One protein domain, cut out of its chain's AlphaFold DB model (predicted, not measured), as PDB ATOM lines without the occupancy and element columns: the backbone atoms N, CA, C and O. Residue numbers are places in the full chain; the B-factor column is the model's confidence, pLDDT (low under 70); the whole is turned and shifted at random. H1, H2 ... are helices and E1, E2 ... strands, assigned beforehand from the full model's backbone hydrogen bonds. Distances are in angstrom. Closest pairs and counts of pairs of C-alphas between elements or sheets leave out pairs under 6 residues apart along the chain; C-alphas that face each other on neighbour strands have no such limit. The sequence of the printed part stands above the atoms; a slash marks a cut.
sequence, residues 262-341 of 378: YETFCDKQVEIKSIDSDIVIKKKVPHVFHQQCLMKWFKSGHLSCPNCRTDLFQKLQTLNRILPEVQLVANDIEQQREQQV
ATOM      1  N   TYR A 262       7.614  11.411 -19.313       87.62
ATOM      2  CA  TYR A 262       8.966  10.870 -19.387       87.62
ATOM      3  C   TYR A 262       9.380  10.628 -20.829       87.62
ATOM      4  O   TYR A 262       8.705   9.914 -21.574       87.62
ATOM      5  N   GLU A 263      10.541  11.170 -21.184       85.69
ATOM      6  CA  GLU A 263      11.217  10.875 -22.438       85.69
ATOM      7  C   GLU A 263      12.186   9.709 -22.243       85.69
ATOM      8  O   GLU A 263      13.057   9.720 -21.372       85.69
ATOM      9  N   THR A 264      12.054   8.690 -23.084       81.62
ATOM     10  CA  THR A 264      12.981   7.559 -23.122       81.62
ATOM     11  C   THR A 264      13.753   7.572 -24.435       81.62
ATOM     12  O   THR A 264      13.174   7.664 -25.518       81.62
ATOM     13  N   PHE A 265      15.079   7.456 -24.363       78.06
ATOM     14  CA  PHE A 265      15.928   7.382 -25.551       78.06
ATOM     15  C   PHE A 265      16.155   5.917 -25.934       78.06
ATOM     16  O   PHE A 265      17.011   5.245 -25.349       78.06
ATOM     17  N   CYS A 266      15.418   5.408 -26.924       78.75
ATOM     18  CA  CYS A 266      15.667   4.072 -27.474       78.75
ATOM     19  C   CYS A 266      16.955   4.053 -28.318       78.75
ATOM     20  O   CYS A 266      17.285   5.027 -28.991       78.75
ATOM     21  N   ASP A 267      17.677   2.927 -28.331       70.56
ATOM     22  CA  ASP A 267      18.839   2.738 -29.225       70.56
ATOM     23  C   ASP A 267      18.452   2.345 -30.649       70.56
ATOM     24  O   ASP A 267      19.324   2.155 -31.497       70.56
ATOM     25  N   LYS A 268      17.150   2.243 -30.936       66.56
ATOM     26  CA  LYS A 268      16.668   2.003 -32.288       66.56
ATOM     27  C   LYS A 268      17.022   3.220 -33.147       66.56
ATOM     28  O   LYS A 268      16.424   4.285 -33.023       66.56
ATOM     29  N   GLN A 269      18.060   3.053 -33.960       66.00
ATOM     30  CA  GLN A 269      18.508   4.046 -34.923       66.00
ATOM     31  C   GLN A 269      17.493   4.069 -36.058       66.00
ATOM     32  O   GLN A 269      17.266   3.043 -36.699       66.00
ATOM     33  N   VAL A 270      16.876   5.223 -36.293       63.97
ATOM     34  CA  VAL A 270      16.127   5.434 -37.529       63.97
ATOM     35  C   VAL A 270      17.117   5.955 -38.560       63.97
ATOM     36  O   VAL A 270      17.822   6.936 -38.312       63.97
ATOM     37  N   GLU A 271      17.211   5.246 -39.682       67.00
ATOM     38  CA  GLU A 271      17.968   5.687 -40.847       67.00
ATOM     39  C   GLU A 271      17.126   6.715 -41.590       67.00
ATOM     40  O   GLU A 271      16.182   6.374 -42.302       67.00
ATOM     41  N   ILE A 272      17.444   7.991 -41.387       69.62
ATOM     42  CA  ILE A 272      16.827   9.065 -42.156       69.62
ATOM     43  C   ILE A 272      17.695   9.246 -43.396       69.62
ATOM     44  O   ILE A 272      18.824   9.734 -43.304       69.62
ATOM     45  N   LYS A 273      17.188   8.807 -44.551       67.12
ATOM     46  CA  LYS A 273      17.789   9.132 -45.846       67.12
ATOM     47  C   LYS A 273      17.390  10.559 -46.193       67.12
ATOM     48  O   LYS A 273      16.200  10.838 -46.331       67.12
ATOM     49  N   SER A 274      18.358  11.467 -46.290       69.31
ATOM     50  CA  SER A 274      18.072  12.797 -46.830       69.31
ATOM     51  C   SER A 274      17.733  12.666 -48.314       69.31
ATOM     52  O   SER A 274      18.401  11.918 -49.022       69.31
ATOM     53  N   ILE A 275      16.708  13.380 -48.771       70.56
ATOM     54  CA  ILE A 275      16.194  13.282 -50.147       70.56
ATOM     55  C   ILE A 275      17.260  13.693 -51.184       70.56
ATOM     56  O   ILE A 275      17.256  13.166 -52.291       70.56
ATOM     57  N   ASP A 276      18.231  14.526 -50.791       72.44
ATOM     58  CA  ASP A 276      19.218  15.121 -51.703       72.44
ATOM     59  C   ASP A 276      20.661  14.620 -51.505       72.44
ATOM     60  O   ASP A 276      21.578  15.074 -52.189       72.44
ATOM     61  N   SER A 277      20.910  13.691 -50.573       58.78
ATOM     62  CA  SER A 277      22.254  13.129 -50.383       58.78
ATOM     63  C   SER A 277      22.218  11.698 -49.845       58.78
ATOM     64  O   SER A 277      21.441  11.388 -48.942       58.78
ATOM     65  N   ASP A 278      23.106  10.831 -50.346       72.75
ATOM     66  CA  ASP A 278      23.275   9.423 -49.921       72.75
ATOM     67  C   ASP A 278      23.815   9.269 -48.477       72.75
ATOM     68  O   ASP A 278      24.344   8.230 -48.075       72.75
ATOM     69  N   ILE A 279      23.702  10.315 -47.660       55.53
ATOM     70  CA  ILE A 279      24.152  10.340 -46.275       55.53
ATOM     71  C   ILE A 279      23.049   9.742 -45.395       55.53
ATOM     72  O   ILE A 279      21.977  10.317 -45.213       55.53
ATOM     73  N   VAL A 280      23.338   8.580 -44.807       66.50
ATOM     74  CA  VAL A 280      22.465   7.923 -43.826       66.50
ATOM     75  C   VAL A 280      22.763   8.478 -42.434       66.50
ATOM     76  O   VAL A 280      23.760   8.114 -41.805       66.50
ATOM     77  N   ILE A 281      21.893   9.355 -41.928       64.44
ATOM     78  CA  ILE A 281      21.999   9.868 -40.559       64.44
ATOM     79  C   ILE A 281      21.252   8.918 -39.622       64.44
ATOM     80  O   ILE A 281      20.038   8.742 -39.718       64.44
ATOM     81  N   LYS A 282      21.988   8.317 -38.685       67.62
ATOM     82  CA  LYS A 282      21.445   7.451 -37.631       67.62
ATOM     83  C   LYS A 282      21.093   8.295 -36.410       67.62
ATOM     84  O   LYS A 282      21.966   8.605 -35.601       67.62
ATOM     85  N   LYS A 283      19.817   8.671 -36.266       71.31
ATOM     86  CA  LYS A 283      19.334   9.452 -35.114       71.31
ATOM     87  C   LYS A 283      18.635   8.543 -34.098       71.31
ATOM     88  O   LYS A 283      17.899   7.630 -34.473       71.31
ATOM     89  N   LYS A 284      18.877   8.790 -32.805       76.94
ATOM     90  CA  LYS A 284      18.106   8.184 -31.709       76.94
ATOM     91  C   LYS A 284      16.762   8.897 -31.603       76.94
ATOM     92  O   LYS A 284      16.736  10.125 -31.547       76.94
ATOM     93  N   VAL A 285      15.674   8.134 -31.579       79.06
ATOM     94  CA  VAL A 285      14.316   8.681 -31.468       79.06
ATOM     95  C   VAL A 285      13.890   8.687 -29.996       79.06
ATOM     96  O   VAL A 285      13.943   7.628 -29.358       79.06
ATOM     97  N   PRO A 286      13.508   9.850 -29.438       84.62
ATOM     98  CA  PRO A 286      12.894   9.913 -28.120       84.62
ATOM     99  C   PRO A 286      11.451   9.393 -28.194       84.62
ATOM    100  O   PRO A 286      10.703   9.746 -29.103       84.62
ATOM    101  N   HIS A 287      11.049   8.555 -27.239       90.69
ATOM    102  CA  HIS A 287       9.648   8.177 -27.042       90.69
ATOM    103  C   HIS A 287       9.135   8.771 -25.743       90.69
ATOM    104  O   HIS A 287       9.743   8.557 -24.692       90.69
ATOM    105  N   VAL A 288       8.014   9.480 -25.836       93.12
ATOM    106  CA  VAL A 288       7.397  10.200 -24.723       93.12
ATOM    107  C   VAL A 288       6.204   9.408 -24.196       93.12
ATOM    108  O   VAL A 288       5.397   8.889 -24.968       93.12
ATOM    109  N   PHE A 289       6.095   9.297 -22.874       95.44
ATOM    110  CA  PHE A 289       5.000   8.606 -22.192       95.44
ATOM    111  C   PHE A 289       4.522   9.411 -20.985       95.44
ATOM    112  O   PHE A 289       5.330  10.070 -20.333       95.44
ATOM    113  N   HIS A 290       3.245   9.284 -20.614       96.50
ATOM    114  CA  HIS A 290       2.793   9.741 -19.300       96.50
ATOM    115  C   HIS A 290       3.555   8.978 -18.214       96.50
ATOM    116  O   HIS A 290       3.654   7.747 -18.283       96.50
ATOM    117  N   GLN A 291       4.026   9.681 -17.184       93.06
ATOM    118  CA  GLN A 291       4.726   9.075 -16.051       93.06
ATOM    119  C   GLN A 291       3.933   7.903 -15.466       93.06
ATOM    120  O   GLN A 291       4.464   6.806 -15.305       93.06
ATOM    121  N   GLN A 292       2.640   8.102 -15.211       95.12
ATOM    122  CA  GLN A 292       1.785   7.070 -14.625       95.12
ATOM    123  C   GLN A 292       1.634   5.846 -15.536       95.12
ATOM    124  O   GLN A 292       1.624   4.714 -15.054       95.12
ATOM    125  N   CYS A 293       1.539   6.057 -16.851       96.50
ATOM    126  CA  CYS A 293       1.412   4.968 -17.813       96.50
ATOM    127  C   CYS A 293       2.697   4.139 -17.886       96.50
ATOM    128  O   CYS A 293       2.643   2.912 -17.843       96.50
ATOM    129  N   LEU A 294       3.853   4.806 -17.932       93.94
ATOM    130  CA  LEU A 294       5.148   4.135 -17.972       93.94
ATOM    131  C   LEU A 294       5.448   3.393 -16.657       93.94
ATOM    132  O   LEU A 294       5.926   2.263 -16.682       93.94
ATOM    133  N   MET A 295       5.090   3.970 -15.507       91.25
ATOM    134  CA  MET A 295       5.239   3.294 -14.214       91.25
ATOM    135  C   MET A 295       4.315   2.078 -14.082       91.25
ATOM    136  O   MET A 295       4.749   1.044 -13.579       91.25
ATOM    137  N   LYS A 296       3.063   2.155 -14.561       95.19
ATOM    138  CA  LYS A 296       2.169   0.984 -14.632       95.19
ATOM    139  C   LYS A 296       2.762  -0.114 -15.517       95.19
ATOM    140  O   LYS A 296       2.737  -1.273 -15.126       95.19
ATOM    141  N   TRP A 297       3.345   0.255 -16.658       94.94
ATOM    142  CA  TRP A 297       4.024  -0.681 -17.556       94.94
ATOM    143  C   TRP A 297       5.178  -1.424 -16.864       94.94
ATOM    144  O   TRP A 297       5.252  -2.650 -16.950       94.94
ATOM    145  N   PHE A 298       6.020  -0.710 -16.106       91.75
ATOM    146  CA  PHE A 298       7.088  -1.338 -15.320       91.75
ATOM    147  C   PHE A 298       6.555  -2.220 -14.192       91.75
ATOM    148  O   PHE A 298       7.057  -3.325 -14.012       91.75
ATOM    149  N   LYS A 299       5.507  -1.785 -13.479       90.00
ATOM    150  CA  LYS A 299       4.866  -2.585 -12.420       90.00
ATOM    151  C   LYS A 299       4.276  -3.899 -12.942       90.00
ATOM    152  O   LYS A 299       4.254  -4.874 -12.205       90.00
ATOM    153  N   SER A 300       3.870  -3.956 -14.211       92.94
ATOM    154  CA  SER A 300       3.444  -5.199 -14.873       92.94
ATOM    155  C   SER A 300       4.605  -6.140 -15.246       92.94
ATOM    156  O   SER A 300       4.376  -7.176 -15.865       92.94
ATOM    157  N   GLY A 301       5.854  -5.796 -14.909       89.88
ATOM    158  CA  GLY A 301       7.041  -6.613 -15.178       89.88
ATOM    159  C   GLY A 301       7.670  -6.396 -16.559       89.88
ATOM    160  O   GLY A 301       8.587  -7.127 -16.945       89.88
ATOM    161  N   HIS A 302       7.209  -5.408 -17.331       92.19
ATOM    162  CA  HIS A 302       7.756  -5.118 -18.655       92.19
ATOM    163  C   HIS A 302       8.894  -4.100 -18.577       92.19
ATOM    164  O   HIS A 302       8.660  -2.915 -18.381       92.19
ATOM    165  N   LEU A 303      10.129  -4.545 -18.805       89.00
ATOM    166  CA  LEU A 303      11.329  -3.696 -18.751       89.00
ATOM    167  C   LEU A 303      11.736  -3.079 -20.102       89.00
ATOM    168  O   LEU A 303      12.746  -2.386 -20.205       89.00
ATOM    169  N   SER A 304      10.954  -3.312 -21.154       92.12
ATOM    170  CA  SER A 304      11.215  -2.795 -22.496       92.12
ATOM    171  C   SER A 304      10.317  -1.608 -22.831       92.12
ATOM    172  O   SER A 304       9.218  -1.461 -22.302       92.12
ATOM    173  N   CYS A 305      10.778  -0.746 -23.736       92.25
ATOM    174  CA  CYS A 305       9.989   0.377 -24.222       92.25
ATOM    175  C   CYS A 305       8.702  -0.121 -24.904       92.25
ATOM    176  O   CYS A 305       8.808  -0.903 -25.854       92.25
ATOM    177  N   PRO A 306       7.512   0.379 -24.517       92.75
ATOM    178  CA  PRO A 306       6.247  -0.019 -25.138       92.75
ATOM    179  C   PRO A 306       6.219   0.200 -26.655       92.75
ATOM    180  O   PRO A 306       5.636  -0.595 -27.385       92.75
ATOM    181  N   ASN A 307       6.892   1.251 -27.139       92.31
ATOM    182  CA  ASN A 307       6.885   1.604 -28.557       92.31
ATOM    183  C   ASN A 307       7.926   0.817 -29.373       92.31
ATOM    184  O   ASN A 307       7.640   0.266 -30.431       92.31
ATOM    185  N   CYS A 308       9.169   0.761 -28.885       90.19
ATOM    186  CA  CYS A 308      10.307   0.272 -29.671       90.19
ATOM    187  C   CYS A 308      10.806  -1.123 -29.250       90.19
ATOM    188  O   CYS A 308      11.643  -1.697 -29.947       90.19
ATOM    189  N   ARG A 309      10.321  -1.645 -28.112       89.69
ATOM    190  CA  ARG A 309      10.752  -2.882 -27.431       89.69
ATOM    191  C   ARG A 309      12.240  -2.966 -27.069       89.69
ATOM    192  O   ARG A 309      12.701  -4.023 -26.654       89.69
ATOM    193  N   THR A 310      12.996  -1.876 -27.185       86.25
ATOM    194  CA  THR A 310      14.364  -1.801 -26.653       86.25
ATOM    195  C   THR A 310      14.324  -1.897 -25.134       86.25
ATOM    196  O   THR A 310      13.453  -1.292 -24.508       86.25
ATOM    197  N   ASP A 311      15.259  -2.647 -24.559       84.88
ATOM    198  CA  ASP A 311      15.411  -2.770 -23.114       84.88
ATOM    199  C   ASP A 311      15.717  -1.396 -22.493       84.88
ATOM    200  O   ASP A 311      16.674  -0.717 -22.880       84.88
ATOM    201  N   LEU A 312      14.846  -0.947 -21.589       80.25
ATOM    202  CA  LEU A 312      14.980   0.333 -20.898       80.25
ATOM    203  C   LEU A 312      15.699   0.176 -19.558       80.25
ATOM    204  O   LEU A 312      16.187   1.177 -19.031       80.25
ATOM    205  N   PHE A 313      15.803  -1.041 -19.018       67.94
ATOM    206  CA  PHE A 313      16.277  -1.287 -17.657       67.94
ATOM    207  C   PHE A 313      17.690  -0.759 -17.418       67.94
ATOM    208  O   PHE A 313      17.930  -0.012 -16.471       67.94
ATOM    209  N   GLN A 314      18.612  -1.047 -18.336       62.84
ATOM    210  CA  GLN A 314      20.017  -0.651 -18.210       62.84
ATOM    211  C   GLN A 314      20.202   0.881 -18.239       62.84
ATOM    212  O   GLN A 314      21.079   1.445 -17.580       62.84
ATOM    213  N   LYS A 315      19.328   1.590 -18.965       64.25
ATOM    214  CA  LYS A 315      19.334   3.058 -19.038       64.25
ATOM    215  C   LYS A 315      18.614   3.701 -17.865       64.25
ATOM    216  O   LYS A 315      19.081   4.722 -17.366       64.25
ATOM    217  N   LEU A 316      17.526   3.096 -17.398       63.56
ATOM    218  CA  LEU A 316      16.812   3.553 -16.212       63.56
ATOM    219  C   LEU A 316      17.642   3.352 -14.951       63.56
ATOM    220  O   LEU A 316      17.670   4.260 -14.143       63.56
ATOM    221  N   GLN A 317      18.428   2.280 -14.819       61.03
ATOM    222  CA  GLN A 317      19.423   2.164 -13.743       61.03
ATOM    223  C   GLN A 317      20.452   3.307 -13.764       61.03
ATOM    224  O   GLN A 317      20.866   3.798 -12.717       61.03
ATOM    225  N   THR A 318      20.828   3.776 -14.956       56.88
ATOM    226  CA  THR A 318      21.743   4.914 -15.110       56.88
ATOM    227  C   THR A 318      21.062   6.246 -14.740       56.88
ATOM    228  O   THR A 318      21.696   7.110 -14.135       56.88
ATOM    229  N   LEU A 319      19.764   6.400 -15.041       53.72
ATOM    230  CA  LEU A 319      18.935   7.561 -14.671       53.72
ATOM    231  C   LEU A 319      18.434   7.514 -13.210       53.72
ATOM    232  O   LEU A 319      18.174   8.559 -12.619       53.72
ATOM    233  N   ASN A 320      18.378   6.331 -12.589       49.19
ATOM    234  CA  ASN A 320      17.925   6.066 -11.216       49.19
ATOM    235  C   ASN A 320      18.832   6.651 -10.133       49.19
ATOM    236  O   ASN A 320      18.483   6.600  -8.960       49.19
ATOM    237  N   ARG A 321      19.933   7.321 -10.493       48.94
ATOM    238  CA  ARG A 321      20.556   8.287  -9.575       48.94
ATOM    239  C   ARG A 321      19.614   9.441  -9.191       48.94
ATOM    240  O   ARG A 321      19.959  10.199  -8.293       48.94
ATOM    241  N   ILE A 322      18.460   9.579  -9.855       46.75
ATOM    242  CA  ILE A 322      17.530  10.703  -9.693       46.75
ATOM    243  C   ILE A 322      16.164  10.277  -9.102       46.75
ATOM    244  O   ILE A 322      15.487  11.125  -8.530       46.75
ATOM    245  N   LEU A 323      15.747   8.997  -9.159       54.72
ATOM    246  CA  LEU A 323      14.438   8.556  -8.626       54.72
ATOM    247  C   LEU A 323      14.509   7.260  -7.781       54.72
ATOM    248  O   LEU A 323      14.683   6.179  -8.344       54.72
ATOM    249  N   PRO A 324      14.287   7.325  -6.452       57.25
ATOM    250  CA  PRO A 324      14.348   6.157  -5.562       57.25
ATOM    251  C   PRO A 324      13.186   5.155  -5.731       57.25
ATOM    252  O   PRO A 324      13.342   3.978  -5.416       57.25
ATOM    253  N   GLU A 325      12.035   5.573  -6.266       60.22
ATOM    254  CA  GLU A 325      10.828   4.727  -6.357       60.22
ATOM    255  C   GLU A 325      10.938   3.607  -7.414       60.22
ATOM    256  O   GLU A 325      10.359   2.533  -7.260       60.22
ATOM    257  N   VAL A 326      11.733   3.812  -8.470       60.69
ATOM    258  CA  VAL A 326      11.957   2.808  -9.531       60.69
ATOM    259  C   VAL A 326      12.830   1.651  -9.029       60.69
ATOM    260  O   VAL A 326      12.708   0.526  -9.510       60.69
ATOM    261  N   GLN A 327      13.700   1.906  -8.050       60.41
ATOM    262  CA  GLN A 327      14.641   0.913  -7.534       60.41
ATOM    263  C   GLN A 327      13.955  -0.148  -6.667       60.41
ATOM    264  O   GLN A 327      14.325  -1.315  -6.737       60.41
ATOM    265  N   LEU A 328      12.913   0.233  -5.922       68.38
ATOM    266  CA  LEU A 328      12.090  -0.715  -5.165       68.38
ATOM    267  C   LEU A 328      11.373  -1.689  -6.110       68.38
ATOM    268  O   LEU A 328      11.507  -2.897  -5.960       68.38
ATOM    269  N   VAL A 329      10.730  -1.169  -7.161       71.00
ATOM    270  CA  VAL A 329      10.018  -2.001  -8.148       71.00
ATOM    271  C   VAL A 329      10.977  -2.922  -8.916       71.00
ATOM    272  O   VAL A 329      10.644  -4.074  -9.175       71.00
ATOM    273  N   ALA A 330      12.172  -2.440  -9.273       67.56
ATOM    274  CA  ALA A 330      13.188  -3.253  -9.943       67.56
ATOM    275  C   ALA A 330      13.650  -4.437  -9.079       67.56
ATOM    276  O   ALA A 330      13.693  -5.565  -9.569       67.56
ATOM    277  N   ASN A 331      13.944  -4.181  -7.801       74.00
ATOM    278  CA  ASN A 331      14.375  -5.212  -6.860       74.00
ATOM    279  C   ASN A 331      13.268  -6.249  -6.616       74.00
ATOM    280  O   ASN A 331      13.551  -7.444  -6.602       74.00
ATOM    281  N   ASP A 332      12.013  -5.808  -6.494       76.62
ATOM    282  CA  ASP A 332      10.866  -6.706  -6.315       76.62
ATOM    283  C   ASP A 332      10.673  -7.626  -7.535       76.62
ATOM    284  O   ASP A 332      10.412  -8.820  -7.385       76.62
ATOM    285  N   ILE A 333      10.840  -7.100  -8.756       76.62
ATOM    286  CA  ILE A 333      10.741  -7.890  -9.997       76.62
ATOM    287  C   ILE A 333      11.881  -8.913 -10.099       76.62
ATOM    288  O   ILE A 333      11.659 -10.038 -10.551       76.62
ATOM    289  N   GLU A 334      13.098  -8.535  -9.705       78.25
ATOM    290  CA  GLU A 334      14.257  -9.431  -9.730       78.25
ATOM    291  C   GLU A 334      14.101 -10.565  -8.706       78.25
ATOM    292  O   GLU A 334      14.221 -11.733  -9.077       78.25
ATOM    293  N   GLN A 335      13.658 -10.252  -7.485       81.75
ATOM    294  CA  GLN A 335      13.319 -11.260  -6.474       81.75
ATOM    295  C   GLN A 335      12.195 -12.203  -6.933       81.75
ATOM    296  O   GLN A 335      12.286 -13.416  -6.741       81.75
ATOM    297  N   GLN A 336      11.152 -11.688  -7.591       81.19
ATOM    298  CA  GLN A 336      10.085 -12.533  -8.143       81.19
ATOM    299  C   GLN A 336      10.588 -13.460  -9.259       81.19
ATOM    300  O   GLN A 336      10.117 -14.594  -9.378       81.19
ATOM    301  N   ARG A 337      11.547 -13.011 -10.079       81.25
ATOM    302  CA  ARG A 337      12.170 -13.854 -11.110       81.25
ATOM    303  C   ARG A 337      13.002 -14.970 -10.499       81.25
ATOM    304  O   ARG A 337      12.883 -16.104 -10.960       81.25
ATOM    305  N   GLU A 338      13.799 -14.673  -9.479       83.69
ATOM    306  CA  GLU A 338      14.602 -15.676  -8.774       83.69
ATOM    307  C   GLU A 338      13.710 -16.749  -8.134       83.69
ATOM    308  O   GLU A 338      13.911 -17.938  -8.384       83.69
ATOM    309  N   GLN A 339      12.638 -16.342  -7.445       85.81
ATOM    310  CA  GLN A 339      11.667 -17.271  -6.854       85.81
ATOM    311  C   GLN A 339      10.965 -18.149  -7.906       85.81
ATOM    312  O   GLN A 339      10.755 -19.342  -7.682       85.81
ATOM    313  N   GLN A 340      10.621 -17.605  -9.081       83.00
ATOM    314  CA  GLN A 340      10.033 -18.405 -10.165       83.00
ATOM    315  C   GLN A 340      11.022 -19.405 -10.779       83.00
ATOM    316  O   GLN A 340      10.603 -20.476 -11.224       83.00
ATOM    317  N   VAL A 341      12.315 -19.073 -10.847       86.25
ATOM    318  CA  VAL A 341      13.349 -20.001 -11.330       86.25
ATOM    319  C   VAL A 341      13.534 -21.147 -10.338       86.25
ATOM    320  O   VAL A 341      13.572 -22.302 -10.760       86.25
TER     321      VAL A 341
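This is residues 262 to 341 of the 378 residues of the protein "RING-type domain-containing protein" of Oxytricha trifallax (UniProt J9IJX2). A long two-stranded hairpin, E1 and E2, forms an arm that makes much of the length, and at its base lies a loose group of three helices, H1, H2 and H3, with the loop of residues 300 to 312 between H1 and H2. H1 and H3 run the same way, H2 the opposite way to H3, and the contacts between helices are few. The printed part has 80 residues with two named strands followed by three named helices; the sheet, order E1 - E2, is antiparallel and the class is mixed. The whole is loose, with a radius of gyration of the C-alphas of 15.9 A, and only just elongated, spanning 55 by 27 by 21 A.

Strand E1, residues 262 to 273, starts at C-alpha 262 (8.966, 10.870, -19.387), measures 27.9 A and bends by 73 degrees at residue 267. Strand E2, residues 280 to 290, measures 31.5 A. Helix H1 holds residues 291 to 299, H2 residues 313 to 319. H3, residues 325 to 341, measures 25.3 A and ends at C-alpha 341 (13.349, -20.001, -11.330).

The hairpin E1 and E2 is antiparallel at 153 degrees; N 264 and O 287 are 2.8 A apart and N 272 and O 281 3.2 A, both within hydrogen-bond range. The closest C-alphas of E1 and H1, Tyr 262 and Gln 291, are 5.7 A apart. H1 and H3 are close but not clearly touching, closest at the C-alphas of Lys 299 and Val 329, 6.7 A, with a shallow tilt of 21 degrees. H2 and H3 are also close but not clearly touching, closest at the C-alphas of Gln 317 and Gln 327, 7.9 A, with a shallow tilt of 24 degrees, opposite ways. H1 and H2 are apart. Every O i to N i+4 pair is within hydrogen-bond range in H1, 2 of 3 in H2 and 12 of 13 in H3.

The C-alphas farthest apart, of Asp 276 and Gln 339, are 55.8 A apart. The printed part has no cut; the link from H1 to H2 is long. Residues 318 to 324 stand free. Mean pLDDT of the printed part is 76.7, with 29 residues under 70, among them 313 to 328.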